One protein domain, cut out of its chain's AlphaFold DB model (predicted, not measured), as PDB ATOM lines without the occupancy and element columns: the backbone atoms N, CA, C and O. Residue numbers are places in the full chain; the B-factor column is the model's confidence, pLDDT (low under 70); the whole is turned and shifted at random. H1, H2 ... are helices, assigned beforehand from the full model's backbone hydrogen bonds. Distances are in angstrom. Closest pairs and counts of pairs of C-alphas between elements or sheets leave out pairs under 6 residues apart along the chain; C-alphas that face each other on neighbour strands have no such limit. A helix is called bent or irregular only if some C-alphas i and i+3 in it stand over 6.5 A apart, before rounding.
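AT A GLANCE: This is residues 2 to 79 and 93 to 132 of the 230 residues of the protein "ABC transmembrane type-1 domain-containing protein" of Oncorhynchus mykiss (UniProt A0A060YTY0). What shape does the model show? One very long helix, H3, makes the long axis of a rod, and the second long helix, H4, folds back beside it so that the two make a narrow V, close together at residues 56 to 68 of H3 and 96 to 107 of H4 and spreading toward Trp 29 and Pro 132. The short helices H1 and H2 sit in the open part of this V: H1 is wedged between the two long helices, and H2 packs on H3 as a helical hairpin. What is it made of? The printed part has 118 residues with four named helices, H1, H2, H3 and H4 in that order along the chain, no named strand, and the class all helix. How large is it? It is extended, with a radius of gyration of the C-alphas of 22.5 A and spans of 79 by 37 by 19 A.

IN THESE COORDINATES: Where is the longest helix? H3 holds residues 29 to 79, 51 residues, and measures 74.7 A from C-alpha 29 at (103.950, 169.500, 197.340) to C-alpha 79 at (169.111, 137.971, 179.098). Where is the other long helix? H4 holds residues 93 to 132 and measures 54.9 A, ending with C-alpha 132 at (106.005, 153.172, 161.577). It is irregular, with C-alphas 129 and 132 9.5 A apart, and it has a kink of 38 degrees near residue 126. Where are the short ones? H1 holds residues 2 to 7, 8.8 A long, and begins with C-alpha 2 at (123.160, 146.326, 184.125). H2 holds residues 9 to 22 and is 19.9 A long.

HOW THE PARTS SIT: Which helix is the hub, and how does H4 stand to it? The hub is H3, which touches the three others. H3 and H4 touch with residues 56 to 68 of H3 and 96 to 107 of H4 alone, at a shallow tilt of 26 degrees, opposite ways; their closest C-alphas, those of Gln 64 and Ala 103, are 5.2 A apart. How does H2 stand? It touches residues 38 to 45 of H3 alone, in a hairpin at a shallow tilt of 10 degrees, opposite ways, with the closest C-alphas, those of Ala 13 and Leu 38, 6.7 A apart. H2 and H4 are apart. And H1? It touches H3 at a steep tilt of 54 degrees, opposite ways, the closest C-alphas being those of Leu 6 and His 45 at 6.5 A, and it touches H4 at a steep tilt of 59 degrees, the same way, the closest being those of Asp 4 and Gln 118 at 5.7 A. H1 and H2 meet only through their link. What do the backbones show? In H1, H2 and H3 every pair of O i and N i+4 is within hydrogen-bond range; in H4 33 of 36 are.

THE WHOLE: How far does it reach, and what stands free? The two C-alphas farthest apart, those of Pro 25 and Cys 79, are 79.3 A apart. Residues 22 to 30, residues 73 to 79 of H3 and residues 126 to 132 of H4 stand free; the body without them spans 61 by 27 by 18 A. Is the printed part whole, and how long are its links? Residues 80 to 92 are not printed, and C-alphas 79 and 93 are 16.1 A apart across this cut, which lies in the link from H3 to H4. The link from H1 to H2 is tight, with one residue, and that from H2 to H3 is short, with 6. Where is the confidence low? The mean pLDDT of the printed part is 73.5, and 38 residues are under 70, among them residues 2 to 13, 75 to 79 and 93 to 103.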
ATOM      1  N   THR A   2     123.649 145.254 183.224       54.31
ATOM      2  CA  THR A   2     123.160 146.326 184.125       54.31
ATOM      3  C   THR A   2     123.419 147.730 183.572       54.31
ATOM      4  O   THR A   2     122.563 148.596 183.694       54.31
ATOM      5  N   SER A   3     124.555 147.935 182.898       57.06
ATOM      6  CA  SER A   3     124.909 149.181 182.200       57.06
ATOM      7  C   SER A   3     123.941 149.546 181.072       57.06
ATOM      8  O   SER A   3     123.590 150.711 180.919       57.06
ATOM      9  N   ASP A   4     123.486 148.551 180.306       59.84
ATOM     10  CA  ASP A   4     122.648 148.763 179.120       59.84
ATOM     11  C   ASP A   4     121.214 149.134 179.526       59.84
ATOM     12  O   ASP A   4     120.631 150.048 178.951       59.84
ATOM     13  N   LEU A   5     120.679 148.488 180.573       59.66
ATOM     14  CA  LEU A   5     119.391 148.839 181.187       59.66
ATOM     15  C   LEU A   5     119.421 150.224 181.839       59.66
ATOM     16  O   LEU A   5     118.435 150.956 181.764       59.66
ATOM     17  N   LEU A   6     120.555 150.600 182.439       59.66
ATOM     18  CA  LEU A   6     120.748 151.946 182.965       59.66
ATOM     19  C   LEU A   6     120.729 152.981 181.836       59.66
ATOM     20  O   LEU A   6     119.976 153.936 181.920       59.66
ATOM     21  N   ALA A   7     121.443 152.765 180.732       61.66
ATOM     22  CA  ALA A   7     121.500 153.735 179.632       61.66
ATOM     23  C   ALA A   7     120.130 154.070 178.993       61.66
ATOM     24  O   ALA A   7     120.005 155.078 178.297       61.66
ATOM     25  N   LEU A   8     119.101 153.253 179.243       65.56
ATOM     26  CA  LEU A   8     117.709 153.452 178.814       65.56
ATOM     27  C   LEU A   8     116.846 154.192 179.850       65.56
ATOM     28  O   LEU A   8     115.742 154.633 179.533       65.56
ATOM     29  N   LEU A   9     117.340 154.357 181.075       65.88
ATOM     30  CA  LEU A   9     116.667 155.070 182.158       65.88
ATOM     31  C   LEU A   9     116.516 156.582 181.896       65.88
ATOM     32  O   LEU A   9     115.451 157.105 182.205       65.88
ATOM     33  N   PRO A  10     117.498 157.310 181.317       69.00
ATOM     34  CA  PRO A  10     117.367 158.743 181.051       69.00
ATOM     35  C   PRO A  10     116.167 159.125 180.165       69.00
ATOM     36  O   PRO A  10     115.411 160.006 180.575       69.00
ATOM     37  N   PRO A  11     115.918 158.487 178.999       69.75
ATOM     38  CA  PRO A  11     114.735 158.800 178.197       69.75
ATOM     39  C   PRO A  11     113.428 158.381 178.885       69.75
ATOM     40  O   PRO A  11     112.421 159.068 178.740       69.75
ATOM     41  N   GLN A  12     113.434 157.306 179.683       69.12
ATOM     42  CA  GLN A  12     112.255 156.888 180.450       69.12
ATOM     43  C   GLN A  12     111.938 157.848 181.604       69.12
ATOM     44  O   GLN A  12     110.779 158.197 181.809       69.12
ATOM     45  N   ALA A  13     112.955 158.337 182.316       67.88
ATOM     46  CA  ALA A  13     112.807 159.346 183.361       67.88
ATOM     47  C   ALA A  13     112.289 160.675 182.786       67.88
ATOM     48  O   ALA A  13     111.390 161.285 183.363       67.88
ATOM     49  N   LEU A  14     112.795 161.081 181.616       71.94
ATOM     50  CA  LEU A  14     112.290 162.236 180.867       71.94
ATOM     51  C   LEU A  14     110.827 162.055 180.455       71.94
ATOM     52  O   LEU A  14     110.027 162.962 180.658       71.94
ATOM     53  N   ARG A  15     110.457 160.877 179.940       71.31
ATOM     54  CA  ARG A  15     109.070 160.559 179.579       71.31
ATOM     55  C   ARG A  15     108.130 160.665 180.782       71.31
ATOM     56  O   ARG A  15     107.078 161.286 180.672       71.31
ATOM     57  N   CYS A  16     108.516 160.105 181.929       67.38
ATOM     58  CA  CYS A  16     107.739 160.216 183.166       67.38
ATOM     59  C   CYS A  16     107.604 161.671 183.637       67.38
ATOM     60  O   CYS A  16     106.533 162.059 184.091       67.38
ATOM     61  N   GLY A  17     108.656 162.485 183.489       69.31
ATOM     62  CA  GLY A  17     108.607 163.917 183.790       69.31
ATOM     63  C   GLY A  17     107.660 164.695 182.870       69.31
ATOM     64  O   GLY A  17     106.862 165.491 183.353       69.31
ATOM     65  N   ILE A  18     107.695 164.434 181.559       75.75
ATOM     66  CA  ILE A  18     106.835 165.107 180.567       75.75
ATOM     67  C   ILE A  18     105.358 164.752 180.789       75.75
ATOM     68  O   ILE A  18     104.532 165.653 180.891       75.75
ATOM     69  N   LEU A  19     105.035 163.463 180.953       71.88
ATOM     70  CA  LEU A  19     103.663 163.000 181.218       71.88
ATOM     71  C   LEU A  19     103.106 163.522 182.550       71.88
ATOM     72  O   LEU A  19     101.893 163.634 182.717       71.88
ATOM     73  N   TYR A  20     103.979 163.824 183.510       67.38
ATOM     74  CA  TYR A  20     103.586 164.434 184.775       67.38
ATOM     75  C   TYR A  20     103.279 165.931 184.611       67.38
ATOM     76  O   TYR A  20     102.237 166.386 185.080       67.38
ATOM     77  N   CYS A  21     104.130 166.673 183.892       68.75
ATOM     78  CA  CYS A  21     103.894 168.085 183.570       68.75
ATOM     79  C   CYS A  21     102.631 168.301 182.719       68.75
ATOM     80  O   CYS A  21     101.988 169.338 182.839       68.75
ATOM     81  N   GLU A  22     102.265 167.335 181.876       73.81
ATOM     82  CA  GLU A  22     101.068 167.404 181.029       73.81
ATOM     83  C   GLU A  22      99.759 167.177 181.813       73.81
ATOM     84  O   GLU A  22      98.710 167.681 181.424       73.81
ATOM     85  N   ASN A  23      99.811 166.473 182.951       70.06
ATOM     86  CA  ASN A  23      98.628 166.102 183.739       70.06
ATOM     87  C   ASN A  23      98.296 167.055 184.909       70.06
ATOM     88  O   ASN A  23      97.300 166.827 185.597       70.06
ATOM     89  N   GLN A  24      99.096 168.098 185.178       62.19
ATOM     90  CA  GLN A  24      98.910 168.985 186.342       62.19
ATOM     91  C   GLN A  24      99.121 170.475 185.986       62.19
ATOM     92  O   GLN A  24     100.239 170.861 185.650       62.19
ATOM     93  N   PRO A  25      98.094 171.344 186.103       61.59
ATOM     94  CA  PRO A  25      98.221 172.782 185.838       61.59
ATOM     95  C   PRO A  25      98.715 173.628 187.035       61.59
ATOM     96  O   PRO A  25      98.944 174.823 186.857       61.59
ATOM     97  N   VAL A  26      98.886 173.064 188.246       66.06
ATOM     98  CA  VAL A  26      99.288 173.808 189.467       66.06
ATOM     99  C   VAL A  26     100.367 173.050 190.265       66.06
ATOM    100  O   VAL A  26     100.341 171.826 190.358       66.06
ATOM    101  N   PHE A  27     101.344 173.779 190.817       61.56
ATOM    102  CA  PHE A  27     102.513 173.240 191.527       61.56
ATOM    103  C   PHE A  27     102.185 172.894 192.994       61.56
ATOM    104  O   PHE A  27     102.206 173.770 193.857       61.56
ATOM    105  N   ASP A  28     101.911 171.619 193.278       78.62
ATOM    106  CA  ASP A  28     101.668 171.097 194.633       78.62
ATOM    107  C   ASP A  28     102.928 170.469 195.273       78.62
ATOM    108  O   ASP A  28     103.883 170.088 194.590       78.62
ATOM    109  N   TRP A  29     102.917 170.260 196.600       77.31
ATOM    110  CA  TRP A  29     103.950 169.500 197.340       77.31
ATOM    111  C   TRP A  29     104.153 168.071 196.805       77.31
ATOM    112  O   TRP A  29     105.230 167.493 196.953       77.31
ATOM    113  N   SER A  30     103.136 167.512 196.145       73.81
ATOM    114  CA  SER A  30     103.212 166.246 195.414       73.81
ATOM    115  C   SER A  30     104.123 166.337 194.181       73.81
ATOM    116  O   SER A  30     104.792 165.362 193.858       73.81
ATOM    117  N   GLY A  31     104.243 167.495 193.530       75.88
ATOM    118  CA  GLY A  31     105.207 167.719 192.446       75.88
ATOM    119  C   GLY A  31     106.646 167.754 192.940       75.88
ATOM    120  O   GLY A  31     107.540 167.196 192.302       75.88
ATOM    121  N   LEU A  32     106.866 168.318 194.131       80.31
ATOM    122  CA  LEU A  32     108.185 168.351 194.759       80.31
ATOM    123  C   LEU A  32     108.706 166.940 195.079       80.31
ATOM    124  O   LEU A  32     109.886 166.661 194.862       80.31
ATOM    125  N   THR A  33     107.844 166.029 195.545       81.62
ATOM    126  CA  THR A  33     108.248 164.643 195.838       81.62
ATOM    127  C   THR A  33     108.588 163.856 194.573       81.62
ATOM    128  O   THR A  33     109.577 163.124 194.568       81.62
ATOM    129  N   HIS A  34     107.848 164.049 193.476       77.00
ATOM    130  CA  HIS A  34     108.155 163.417 192.188       77.00
ATOM    131  C   HIS A  34     109.440 163.980 191.567       77.00
ATOM    132  O   HIS A  34     110.265 163.214 191.072       77.00
ATOM    133  N   ALA A  35     109.668 165.294 191.656       80.88
ATOM    134  CA  ALA A  35     110.914 165.916 191.212       80.88
ATOM    135  C   ALA A  35     112.130 165.410 192.013       80.88
ATOM    136  O   ALA A  35     113.161 165.082 191.425       80.88
ATOM    137  N   LEU A  36     112.000 165.274 193.338       84.25
ATOM    138  CA  LEU A  36     113.034 164.681 194.195       84.25
ATOM    139  C   LEU A  36     113.277 163.203 193.874       84.25
ATOM    140  O   LEU A  36     114.428 162.774 193.842       84.25
ATOM    141  N   ALA A  37     112.224 162.431 193.595       82.81
ATOM    142  CA  ALA A  37     112.349 161.033 193.188       82.81
ATOM    143  C   ALA A  37     113.063 160.891 191.832       82.81
ATOM    144  O   ALA A  37     113.951 160.049 191.695       82.81
ATOM    145  N   LEU A  38     112.743 161.745 190.853       79.94
ATOM    146  CA  LEU A  38     113.438 161.794 189.562       79.94
ATOM    147  C   LEU A  38     114.907 162.195 189.733       79.94
ATOM    148  O   LEU A  38     115.787 161.557 189.159       79.94
ATOM    149  N   LEU A  39     115.188 163.201 190.564       83.06
ATOM    150  CA  LEU A  39     116.554 163.625 190.858       83.06
ATOM    151  C   LEU A  39     117.352 162.505 191.536       83.06
ATOM    152  O   LEU A  39     118.466 162.203 191.111       83.06
ATOM    153  N   ALA A  40     116.771 161.828 192.528       84.00
ATOM    154  CA  ALA A  40     117.387 160.680 193.186       84.00
ATOM    155  C   ALA A  40     117.643 159.525 192.204       84.00
ATOM    156  O   ALA A  40     118.718 158.924 192.237       84.00
ATOM    157  N   ALA A  41     116.706 159.246 191.293       80.81
ATOM    158  CA  ALA A  41     116.868 158.228 190.258       80.81
ATOM    159  C   ALA A  41     118.002 158.571 189.277       80.81
ATOM    160  O   ALA A  41     118.836 157.713 188.988       80.81
ATOM    161  N   VAL A  42     118.091 159.824 188.813       80.00
ATOM    162  CA  VAL A  42     119.161 160.287 187.907       80.00
ATOM    163  C   VAL A  42     120.527 160.270 188.598       80.00
ATOM    164  O   VAL A  42     121.513 159.835 188.002       80.00
ATOM    165  N   VAL A  43     120.600 160.685 189.865       84.38
ATOM    166  CA  VAL A  43     121.843 160.635 190.653       84.38
ATOM    167  C   VAL A  43     122.275 159.189 190.896       84.38
ATOM    168  O   VAL A  43     123.437 158.855 190.673       84.38
ATOM    169  N   CYS A  44     121.351 158.311 191.291       81.56
ATOM    170  CA  CYS A  44     121.625 156.885 191.471       81.56
ATOM    171  C   CYS A  44     122.136 156.254 190.168       81.56
ATOM    172  O   CYS A  44     123.157 155.564 190.165       81.56
ATOM    173  N   HIS A  45     121.490 156.577 189.045       76.25
ATOM    174  CA  HIS A  45     121.929 156.161 187.721       76.25
ATOM    175  C   HIS A  45     123.369 156.614 187.427       76.25
ATOM    176  O   HIS A  45     124.220 155.794 187.081       76.25
ATOM    177  N   ALA A  46     123.667 157.907 187.594       79.69
ATOM    178  CA  ALA A  46     124.997 158.457 187.335       79.69
ATOM    179  C   ALA A  46     126.081 157.792 188.200       79.69
ATOM    180  O   ALA A  46     127.165 157.479 187.706       79.69
ATOM    181  N   LEU A  47     125.780 157.519 189.473       85.00
ATOM    182  CA  LEU A  47     126.696 156.835 190.384       85.00
ATOM    183  C   LEU A  47     126.959 155.390 189.955       85.00
ATOM    184  O   LEU A  47     128.116 154.974 189.901       85.00
ATOM    185  N   VAL A  48     125.917 154.629 189.616       81.00
ATOM    186  CA  VAL A  48     126.066 153.237 189.164       81.00
ATOM    187  C   VAL A  48     126.849 153.176 187.852       81.00
ATOM    188  O   VAL A  48     127.775 152.372 187.742       81.00
ATOM    189  N   GLN A  49     126.557 154.060 186.892       77.56
ATOM    190  CA  GLN A  49     127.318 154.138 185.643       77.56
ATOM    191  C   GLN A  49     128.801 154.440 185.912       77.56
ATOM    192  O   GLN A  49     129.675 153.737 185.402       77.56
ATOM    193  N   GLN A  50     129.090 155.417 186.775       80.25
ATOM    194  CA  GLN A  50     130.458 155.780 187.147       80.25
ATOM    195  C   GLN A  50     131.199 154.624 187.839       80.25
ATOM    196  O   GLN A  50     132.386 154.405 187.595       80.25
ATOM    197  N   VAL A  51     130.515 153.855 188.691       86.25
ATOM    198  CA  VAL A  51     131.089 152.671 189.349       86.25
ATOM    199  C   VAL A  51     131.406 151.577 188.329       86.25
ATOM    200  O   VAL A  51     132.496 151.002 188.382       86.25
ATOM    201  N   CYS A  52     130.507 151.313 187.379       78.38
ATOM    202  CA  CYS A  52     130.731 150.336 186.314       78.38
ATOM    203  C   CYS A  52     131.909 150.727 185.410       78.38
ATOM    204  O   CYS A  52     132.790 149.899 185.177       78.38
ATOM    205  N   GLU A  53     131.973 151.982 184.956       77.62
ATOM    206  CA  GLU A  53     133.098 152.480 184.151       77.62
ATOM    207  C   GLU A  53     134.417 152.458 184.925       77.62
ATOM    208  O   GLU A  53     135.469 152.115 184.387       77.62
ATOM    209  N   ARG A  54     134.389 152.797 186.215       81.19
ATOM    210  CA  ARG A  54     135.576 152.692 187.064       81.19
ATOM    211  C   ARG A  54     136.038 151.244 187.178       81.19
ATOM    212  O   ARG A  54     137.241 150.996 187.139       81.19
ATOM    213  N   HIS A  55     135.112 150.300 187.327       81.00
ATOM    214  CA  HIS A  55     135.448 148.885 187.421       81.00
ATOM    215  C   HIS A  55     136.088 148.376 186.124       81.00
ATOM    216  O   HIS A  55     137.155 147.767 186.185       81.00
ATOM    217  N   SER A  56     135.511 148.695 184.960       77.56
ATOM    218  CA  SER A  56     136.076 148.296 183.664       77.56
ATOM    219  C   SER A  56     137.461 148.912 183.422       77.56
ATOM    220  O   SER A  56     138.405 148.185 183.106       77.56
ATOM    221  N   ARG A  57     137.643 150.211 183.698       74.81
ATOM    222  CA  ARG A  57     138.957 150.882 183.600       74.81
ATOM    223  C   ARG A  57     139.994 150.271 184.544       74.81
ATOM    224  O   ARG A  57     141.152 150.095 184.181       74.81
ATOM    225  N   MET A  58     139.593 149.908 185.762       83.31
ATOM    226  CA  MET A  58     140.492 149.240 186.706       83.31
ATOM    227  C   MET A  58     140.899 147.847 186.220       83.31
ATOM    228  O   MET A  58     142.056 147.462 186.391       83.31
ATOM    229  N   THR A  59     139.982 147.086 185.613       78.88
ATOM    230  CA  THR A  59     140.327 145.785 185.022       78.88
ATOM    231  C   THR A  59     141.307 145.927 183.858       78.88
ATOM    232  O   THR A  59     142.262 145.157 183.791       78.88
ATOM    233  N   GLU A  60     141.153 146.956 183.023       77.69
ATOM    234  CA  GLU A  60     142.069 147.269 181.919       77.69
ATOM    235  C   GLU A  60     143.498 147.520 182.413       77.69
ATOM    236  O   GLU A  60     144.444 146.850 181.995       77.69
ATOM    237  N   VAL A  61     143.652 148.419 183.391       78.94
ATOM    238  CA  VAL A  61     144.961 148.770 183.964       78.94
ATOM    239  C   VAL A  61     145.611 147.564 184.651       78.94
ATOM    240  O   VAL A  61     146.827 147.373 184.571       78.94
ATOM    241  N   ARG A  62     144.826 146.702 185.308       84.00
ATOM    242  CA  ARG A  62     145.338 145.465 185.925       84.00
ATOM    243  C   ARG A  62     145.855 144.478 184.882       84.00
ATOM    244  O   ARG A  62     146.928 143.912 185.066       84.00
ATOM    245  N   VAL A  63     145.130 144.298 183.781       78.31
ATOM    246  CA  VAL A  63     145.558 143.435 182.670       78.31
ATOM    247  C   VAL A  63     146.830 143.994 182.029       78.31
ATOM    248  O   VAL A  63     147.798 143.257 181.841       78.31
ATOM    249  N   GLN A  64     146.886 145.306 181.793       78.19
ATOM    250  CA  GLN A  64     148.055 145.976 181.224       78.19
ATOM    251  C   GLN A  64     149.298 145.852 182.119       78.19
ATOM    252  O   GLN A  64     150.392 145.549 181.635       78.19
ATOM    253  N   THR A  65     149.155 146.052 183.431       78.81
ATOM    254  CA  THR A  65     150.271 145.932 184.388       78.81
ATOM    255  C   THR A  65     150.736 144.483 184.553       78.81
ATOM    256  O   THR A  65     151.941 144.234 184.588       78.81
ATOM    257  N   ALA A  66     149.821 143.508 184.557       83.12
ATOM    258  CA  ALA A  66     150.167 142.086 184.603       83.12
ATOM    259  C   ALA A  66     150.929 141.628 183.346       83.12
ATOM    260  O   ALA A  66     151.968 140.976 183.455       83.12
ATOM    261  N   LEU A  67     150.457 142.010 182.155       76.50
ATOM    262  CA  LEU A  67     151.115 141.687 180.886       76.50
ATOM    263  C   LEU A  67     152.494 142.350 180.764       76.50
ATOM    264  O   LEU A  67     153.469 141.689 180.409       76.50
ATOM    265  N   THR A  68     152.604 143.640 181.093       70.19
ATOM    266  CA  THR A  68     153.901 144.342 181.071       70.19
ATOM    267  C   THR A  68     154.887 143.750 182.079       70.19
ATOM    268  O   THR A  68     156.060 143.580 181.744       70.19
ATOM    269  N   GLY A  69     154.419 143.348 183.266       77.88
ATOM    270  CA  GLY A  69     155.225 142.621 184.250       77.88
ATOM    271  C   GLY A  69     155.688 141.242 183.764       77.88
ATOM    272  O   GLY A  69     156.859 140.895 183.926       77.88
ATOM    273  N   ALA A  70     154.809 140.469 183.117       78.50
ATOM    274  CA  ALA A  70     155.146 139.157 182.562       78.50
ATOM    275  C   ALA A  70     156.217 139.248 181.463       78.50
ATOM    276  O   ALA A  70     157.157 138.453 181.444       78.50
ATOM    277  N   LEU A  71     156.133 140.256 180.596       73.19
ATOM    278  CA  LEU A  71     157.133 140.490 179.551       73.19
ATOM    279  C   LEU A  71     158.450 140.983 180.108       73.19
ATOM    280  O   LEU A  71     159.495 140.568 179.625       73.19
ATOM    281  N   TYR A  72     158.409 141.846 181.124       71.69
ATOM    282  CA  TYR A  72     159.621 142.278 181.803       71.69
ATOM    283  C   TYR A  72     160.357 141.068 182.390       71.69
ATOM    284  O   TYR A  72     161.556 140.911 182.171       71.69
ATOM    285  N   LYS A  73     159.622 140.146 183.030       77.62
ATOM    286  CA  LYS A  73     160.164 138.879 183.541       77.62
ATOM    287  C   LYS A  73     160.724 137.990 182.423       77.62
ATOM    288  O   LYS A  73     161.815 137.448 182.579       77.62
ATOM    289  N   GLN A  74     160.016 137.866 181.297       74.94
ATOM    290  CA  GLN A  74     160.441 137.061 180.145       74.94
ATOM    291  C   GLN A  74     161.660 137.655 179.415       74.94
ATOM    292  O   GLN A  74     162.521 136.911 178.942       74.94
ATOM    293  N   ALA A  75     161.758 138.984 179.335       66.31
ATOM    294  CA  ALA A  75     162.922 139.687 178.807       66.31
ATOM    295  C   ALA A  75     164.138 139.465 179.717       66.31
ATOM    296  O   ALA A  75     165.200 139.085 179.230       66.31
ATOM    297  N   LEU A  76     163.957 139.586 181.039       66.31
ATOM    298  CA  LEU A  76     165.022 139.330 182.010       66.31
ATOM    299  C   LEU A  76     165.533 137.882 181.944       66.31
ATOM    300  O   LEU A  76     166.741 137.665 181.933       66.31
ATOM    301  N   SER A  77     164.635 136.892 181.845       69.69
ATOM    302  CA  SER A  77     165.014 135.472 181.771       69.69
ATOM    303  C   SER A  77     165.682 135.077 180.450       69.69
ATOM    304  O   SER A  77     166.360 134.055 180.377       69.69
ATOM    305  N   ARG A  78     165.482 135.854 179.378       57.50
ATOM    306  CA  ARG A  78     166.196 135.661 178.106       57.50
ATOM    307  C   ARG A  78     167.591 136.287 178.130       57.50
ATOM    308  O   ARG A  78     168.494 135.748 177.501       57.50
ATOM    309  N   CYS A  79     167.794 137.361 178.895       56.22
ATOM    310  CA  CYS A  79     169.111 137.971 179.098       56.22
ATOM    311  C   CYS A  79     170.058 137.127 179.970       56.22
ATOM    312  O   CYS A  79     171.264 137.338 179.917       56.22
ATOM    313  N   THR A  93     160.726 148.258 172.780       62.62
ATOM    314  CA  THR A  93     159.702 149.292 172.550       62.62
ATOM    315  C   THR A  93     158.529 148.838 171.671       62.62
ATOM    316  O   THR A  93     157.397 149.115 172.079       62.62
ATOM    317  N   PRO A  94     158.715 148.130 170.533       59.56
ATOM    318  CA  PRO A  94     157.576 147.627 169.760       59.56
ATOM    319  C   PRO A  94     156.766 146.596 170.558       59.56
ATOM    320  O   PRO A  94     155.547 146.708 170.640       59.56
ATOM    321  N   LEU A  95     157.445 145.694 171.278       61.47
ATOM    322  CA  LEU A  95     156.804 144.666 172.104       61.47
ATOM    323  C   LEU A  95     155.954 145.273 173.236       61.47
ATOM    324  O   LEU A  95     154.871 144.781 173.546       61.47
ATOM    325  N   ARG A  96     156.411 146.376 173.846       57.69
ATOM    326  CA  ARG A  96     155.652 147.103 174.876       57.69
ATOM    327  C   ARG A  96     154.406 147.786 174.304       57.69
ATOM    328  O   ARG A  96     153.375 147.817 174.975       57.69
ATOM    329  N   ALA A  97     154.492 148.321 173.087       64.25
ATOM    330  CA  ALA A  97     153.355 148.929 172.401       64.25
ATOM    331  C   ALA A  97     152.303 147.881 171.997       64.25
ATOM    332  O   ALA A  97     151.107 148.118 172.179       64.25
ATOM    333  N   ASP A  98     152.735 146.708 171.533       68.31
ATOM    334  CA  ASP A  98     151.843 145.596 171.174       68.31
ATOM    335  C   ASP A  98     151.061 145.067 172.378       68.31
ATOM    336  O   ASP A  98     149.917 144.630 172.265       68.31
ATOM    337  N   VAL A  99     151.645 145.179 173.565       67.00
ATOM    338  CA  VAL A  99     151.049 144.674 174.800       67.00
ATOM    339  C   VAL A  99     150.043 145.632 175.409       67.00
ATOM    340  O   VAL A  99     149.039 145.182 175.957       67.00
ATOM    341  N   GLY A 100     150.254 146.938 175.235       67.31
ATOM    342  CA  GLY A 100     149.190 147.917 175.450       67.31
ATOM    343  C   GLY A 100     147.972 147.589 174.585       67.31
ATOM    344  O   GLY A 100     146.871 147.453 175.104       67.31
ATOM    345  N   ARG A 101     148.188 147.315 173.292       67.50
ATOM    346  CA  ARG A 101     147.097 146.957 172.372       67.50
ATOM    347  C   ARG A 101     146.400 145.650 172.746       67.50
ATOM    348  O   ARG A 101     145.179 145.595 172.710       67.50
ATOM    349  N   LEU A 102     147.147 144.612 173.123       69.12
ATOM    350  CA  LEU A 102     146.581 143.332 173.572       69.12
ATOM    351  C   LEU A 102     145.760 143.471 174.862       69.12
ATOM    352  O   LEU A 102     144.742 142.797 174.998       69.12
ATOM    353  N   ALA A 103     146.168 144.347 175.784       69.75
ATOM    354  CA  ALA A 103     145.409 144.634 177.002       69.75
ATOM    355  C   ALA A 103     144.101 145.401 176.723       69.75
ATOM    356  O   ALA A 103     143.112 145.195 177.424       69.75
ATOM    357  N   GLU A 104     144.070 146.222 175.669       70.06
ATOM    358  CA  GLU A 104     142.881 146.959 175.212       70.06
ATOM    359  C   GLU A 104     141.861 146.070 174.458       70.06
ATOM    360  O   GLU A 104     140.672 146.398 174.386       70.06
ATOM    361  N   LEU A 105     142.272 144.921 173.902       72.81
ATOM    362  CA  LEU A 105     141.385 144.004 173.161       72.81
ATOM    363  C   LEU A 105     140.189 143.465 173.970       72.81
ATOM    364  O   LEU A 105     139.064 143.570 173.484       72.81
ATOM    365  N   PRO A 106     140.352 142.892 175.179       69.19
ATOM    366  CA  PRO A 106     139.215 142.365 175.941       69.19
ATOM    367  C   PRO A 106     138.214 143.461 176.347       69.19
ATOM    368  O   PRO A 106     137.001 143.231 176.374       69.19
ATOM    369  N   VAL A 107     138.701 144.675 176.614       70.31
ATOM    370  CA  VAL A 107     137.854 145.828 176.953       70.31
ATOM    371  C   VAL A 107     137.101 146.328 175.723       70.31
ATOM    372  O   VAL A 107     135.894 146.542 175.778       70.31
ATOM    373  N   SER A 108     137.774 146.436 174.580       69.69
ATOM    374  CA  SER A 108     137.121 146.826 173.328       69.69
ATOM    375  C   SER A 108     136.115 145.781 172.833       69.69
ATOM    376  O   SER A 108     135.041 146.160 172.377       69.69
ATOM    377  N   LEU A 109     136.382 144.480 172.990       72.12
ATOM    378  CA  LEU A 109     135.435 143.401 172.672       72.12
ATOM    379  C   LEU A 109     134.162 143.471 173.527       72.12
ATOM    380  O   LEU A 109     133.052 143.385 172.998       72.12
ATOM    381  N   SER A 110     134.310 143.666 174.840       73.31
ATOM    382  CA  SER A 110     133.160 143.812 175.743       73.31
ATOM    383  C   SER A 110     132.377 145.106 175.490       73.31
ATOM    384  O   SER A 110     131.145 145.087 175.515       73.31
ATOM    385  N   ALA A 111     133.058 146.203 175.148       73.00
ATOM    386  CA  ALA A 111     132.420 147.453 174.740       73.00
ATOM    387  C   ALA A 111     131.672 147.328 173.398       73.00
ATOM    388  O   ALA A 111     130.552 147.821 173.272       73.00
ATOM    389  N   LEU A 112     132.241 146.629 172.408       74.12
ATOM    390  CA  LEU A 112     131.588 146.362 171.120       74.12
ATOM    391  C   LEU A 112     130.295 145.561 171.312       74.12
ATOM    392  O   LEU A 112     129.256 145.923 170.754       74.12
ATOM    393  N   TRP A 113     130.338 144.523 172.151       76.44
ATOM    394  CA  TRP A 113     129.157 143.730 172.483       76.44
ATOM    395  C   TRP A 113     128.080 144.568 173.185       76.44
ATOM    396  O   TRP A 113     126.929 144.578 172.753       76.44
ATOM    397  N   SER A 114     128.460 145.331 174.216       73.88
ATOM    398  CA  SER A 114     127.545 146.216 174.956       73.88
ATOM    399  C   SER A 114     126.908 147.272 174.045       73.88
ATOM    400  O   SER A 114     125.688 147.407 174.028       73.88
ATOM    401  N   SER A 115     127.697 147.937 173.194       75.06
ATOM    402  CA  SER A 115     127.184 148.945 172.253       75.06
ATOM    403  C   SER A 115     126.173 148.378 171.247       75.06
ATOM    404  O   SER A 115     125.200 149.046 170.902       75.06
ATOM    405  N   SER A 116     126.357 147.124 170.822       79.81
ATOM    406  CA  SER A 116     125.447 146.448 169.892       79.81
ATOM    407  C   SER A 116     124.105 146.128 170.553       79.81
ATOM    408  O   SER A 116     123.053 146.372 169.964       79.81
ATOM    409  N   VAL A 117     124.134 145.635 171.796       77.56
ATOM    410  CA  VAL A 117     122.924 145.379 172.594       77.56
ATOM    411  C   VAL A 117     122.193 146.686 172.914       77.56
ATOM    412  O   VAL A 117     120.972 146.749 172.834       77.56
ATOM    413  N   GLN A 118     122.917 147.760 173.225       75.69
ATOM    414  CA  GLN A 118     122.306 149.067 173.464       75.69
ATOM    415  C   GLN A 118     121.618 149.614 172.204       75.69
ATOM    416  O   GLN A 118     120.492 150.106 172.278       75.69
ATOM    417  N   GLY A 119     122.263 149.494 171.040       78.62
ATOM    418  CA  GLY A 119     121.699 149.931 169.764       78.62
ATOM    419  C   GLY A 119     120.376 149.239 169.436       78.62
ATOM    420  O   GLY A 119     119.409 149.910 169.075       78.62
ATOM    421  N   THR A 120     120.295 147.919 169.619       80.12
ATOM    422  CA  THR A 120     119.059 147.169 169.349       80.12
ATOM    423  C   THR A 120     117.924 147.578 170.281       80.12
ATOM    424  O   THR A 120     116.810 147.806 169.812       80.12
ATOM    425  N   VAL A 121     118.186 147.755 171.579       78.50
ATOM    426  CA  VAL A 121     117.138 148.167 172.526       78.50
ATOM    427  C   VAL A 121     116.666 149.602 172.265       78.50
ATOM    428  O   VAL A 121     115.464 149.863 172.325       78.50
ATOM    429  N   CYS A 122     117.567 150.518 171.896       77.25
ATOM    430  CA  CYS A 122     117.198 151.876 171.486       77.25
ATOM    431  C   CYS A 122     116.264 151.881 170.269       77.25
ATOM    432  O   CYS A 122     115.261 152.592 170.281       77.25
ATOM    433  N   VAL A 123     116.548 151.069 169.244       78.62
ATOM    434  CA  VAL A 123     115.684 150.945 168.055       78.62
ATOM    435  C   VAL A 123     114.315 150.368 168.425       78.62
ATOM    436  O   VAL A 123     113.294 150.883 167.970       78.62
ATOM    437  N   CYS A 124     114.272 149.358 169.301       81.00
ATOM    438  CA  CYS A 124     113.017 148.791 169.803       81.00
ATOM    439  C   CYS A 124     112.168 149.815 170.574       81.00
ATOM    440  O   CYS A 124     110.950 149.849 170.405       81.00
ATOM    441  N   LEU A 125     112.787 150.659 171.410       76.56
ATOM    442  CA  LEU A 125     112.073 151.739 172.099       76.56
ATOM    443  C   LEU A 125     111.573 152.806 171.124       76.56
ATOM    444  O   LEU A 125     110.420 153.212 171.230       76.56
ATOM    445  N   LEU A 126     112.401 153.224 170.160       78.00
ATOM    446  CA  LEU A 126     112.004 154.223 169.162       78.00
ATOM    447  C   LEU A 126     110.776 153.764 168.367       78.00
ATOM    448  O   LEU A 126     109.843 154.539 168.174       78.00
ATOM    449  N   TRP A 127     110.759 152.487 167.970       80.38
ATOM    450  CA  TRP A 127     109.631 151.876 167.267       80.38
ATOM    451  C   TRP A 127     108.339 151.922 168.087       80.38
ATOM    452  O   TRP A 127     107.250 152.110 167.544       80.38
ATOM    453  N   ARG A 128     108.449 151.749 169.410       79.38
ATOM    454  CA  ARG A 128     107.301 151.749 170.319       79.38
ATOM    455  C   ARG A 128     106.711 153.146 170.529       79.38
ATOM    456  O   ARG A 128     105.505 153.240 170.725       79.38
ATOM    457  N   GLU A 129     107.534 154.194 170.507       74.50
ATOM    458  CA  GLU A 129     107.092 155.579 170.745       74.50
ATOM    459  C   GLU A 129     106.586 156.271 169.466       74.50
ATOM    460  O   GLU A 129     105.569 156.953 169.507       74.50
ATOM    461  N   LEU A 130     107.277 156.107 168.329       74.50
ATOM    462  CA  LEU A 130     106.980 156.843 167.085       74.50
ATOM    463  C   LEU A 130     106.172 156.033 166.051       74.50
ATOM    464  O   LEU A 130     105.751 156.582 165.029       74.50
ATOM    465  N   GLY A 131     105.952 154.735 166.284       77.50
ATOM    466  CA  GLY A 131     105.267 153.861 165.329       77.50
ATOM    467  C   GLY A 131     106.015 153.741 163.987       77.50
ATOM    468  O   GLY A 131     107.227 153.947 163.932       77.50
ATOM    469  N   PRO A 132     105.339 153.427 162.863       78.62
ATOM    470  CA  PRO A 132     106.005 153.172 161.577       78.62
ATOM    471  C   PRO A 132     106.747 154.392 161.002       78.62
ATOM    472  O   PRO A 132     107.598 154.228 160.131       78.62
TER     473      PRO A 132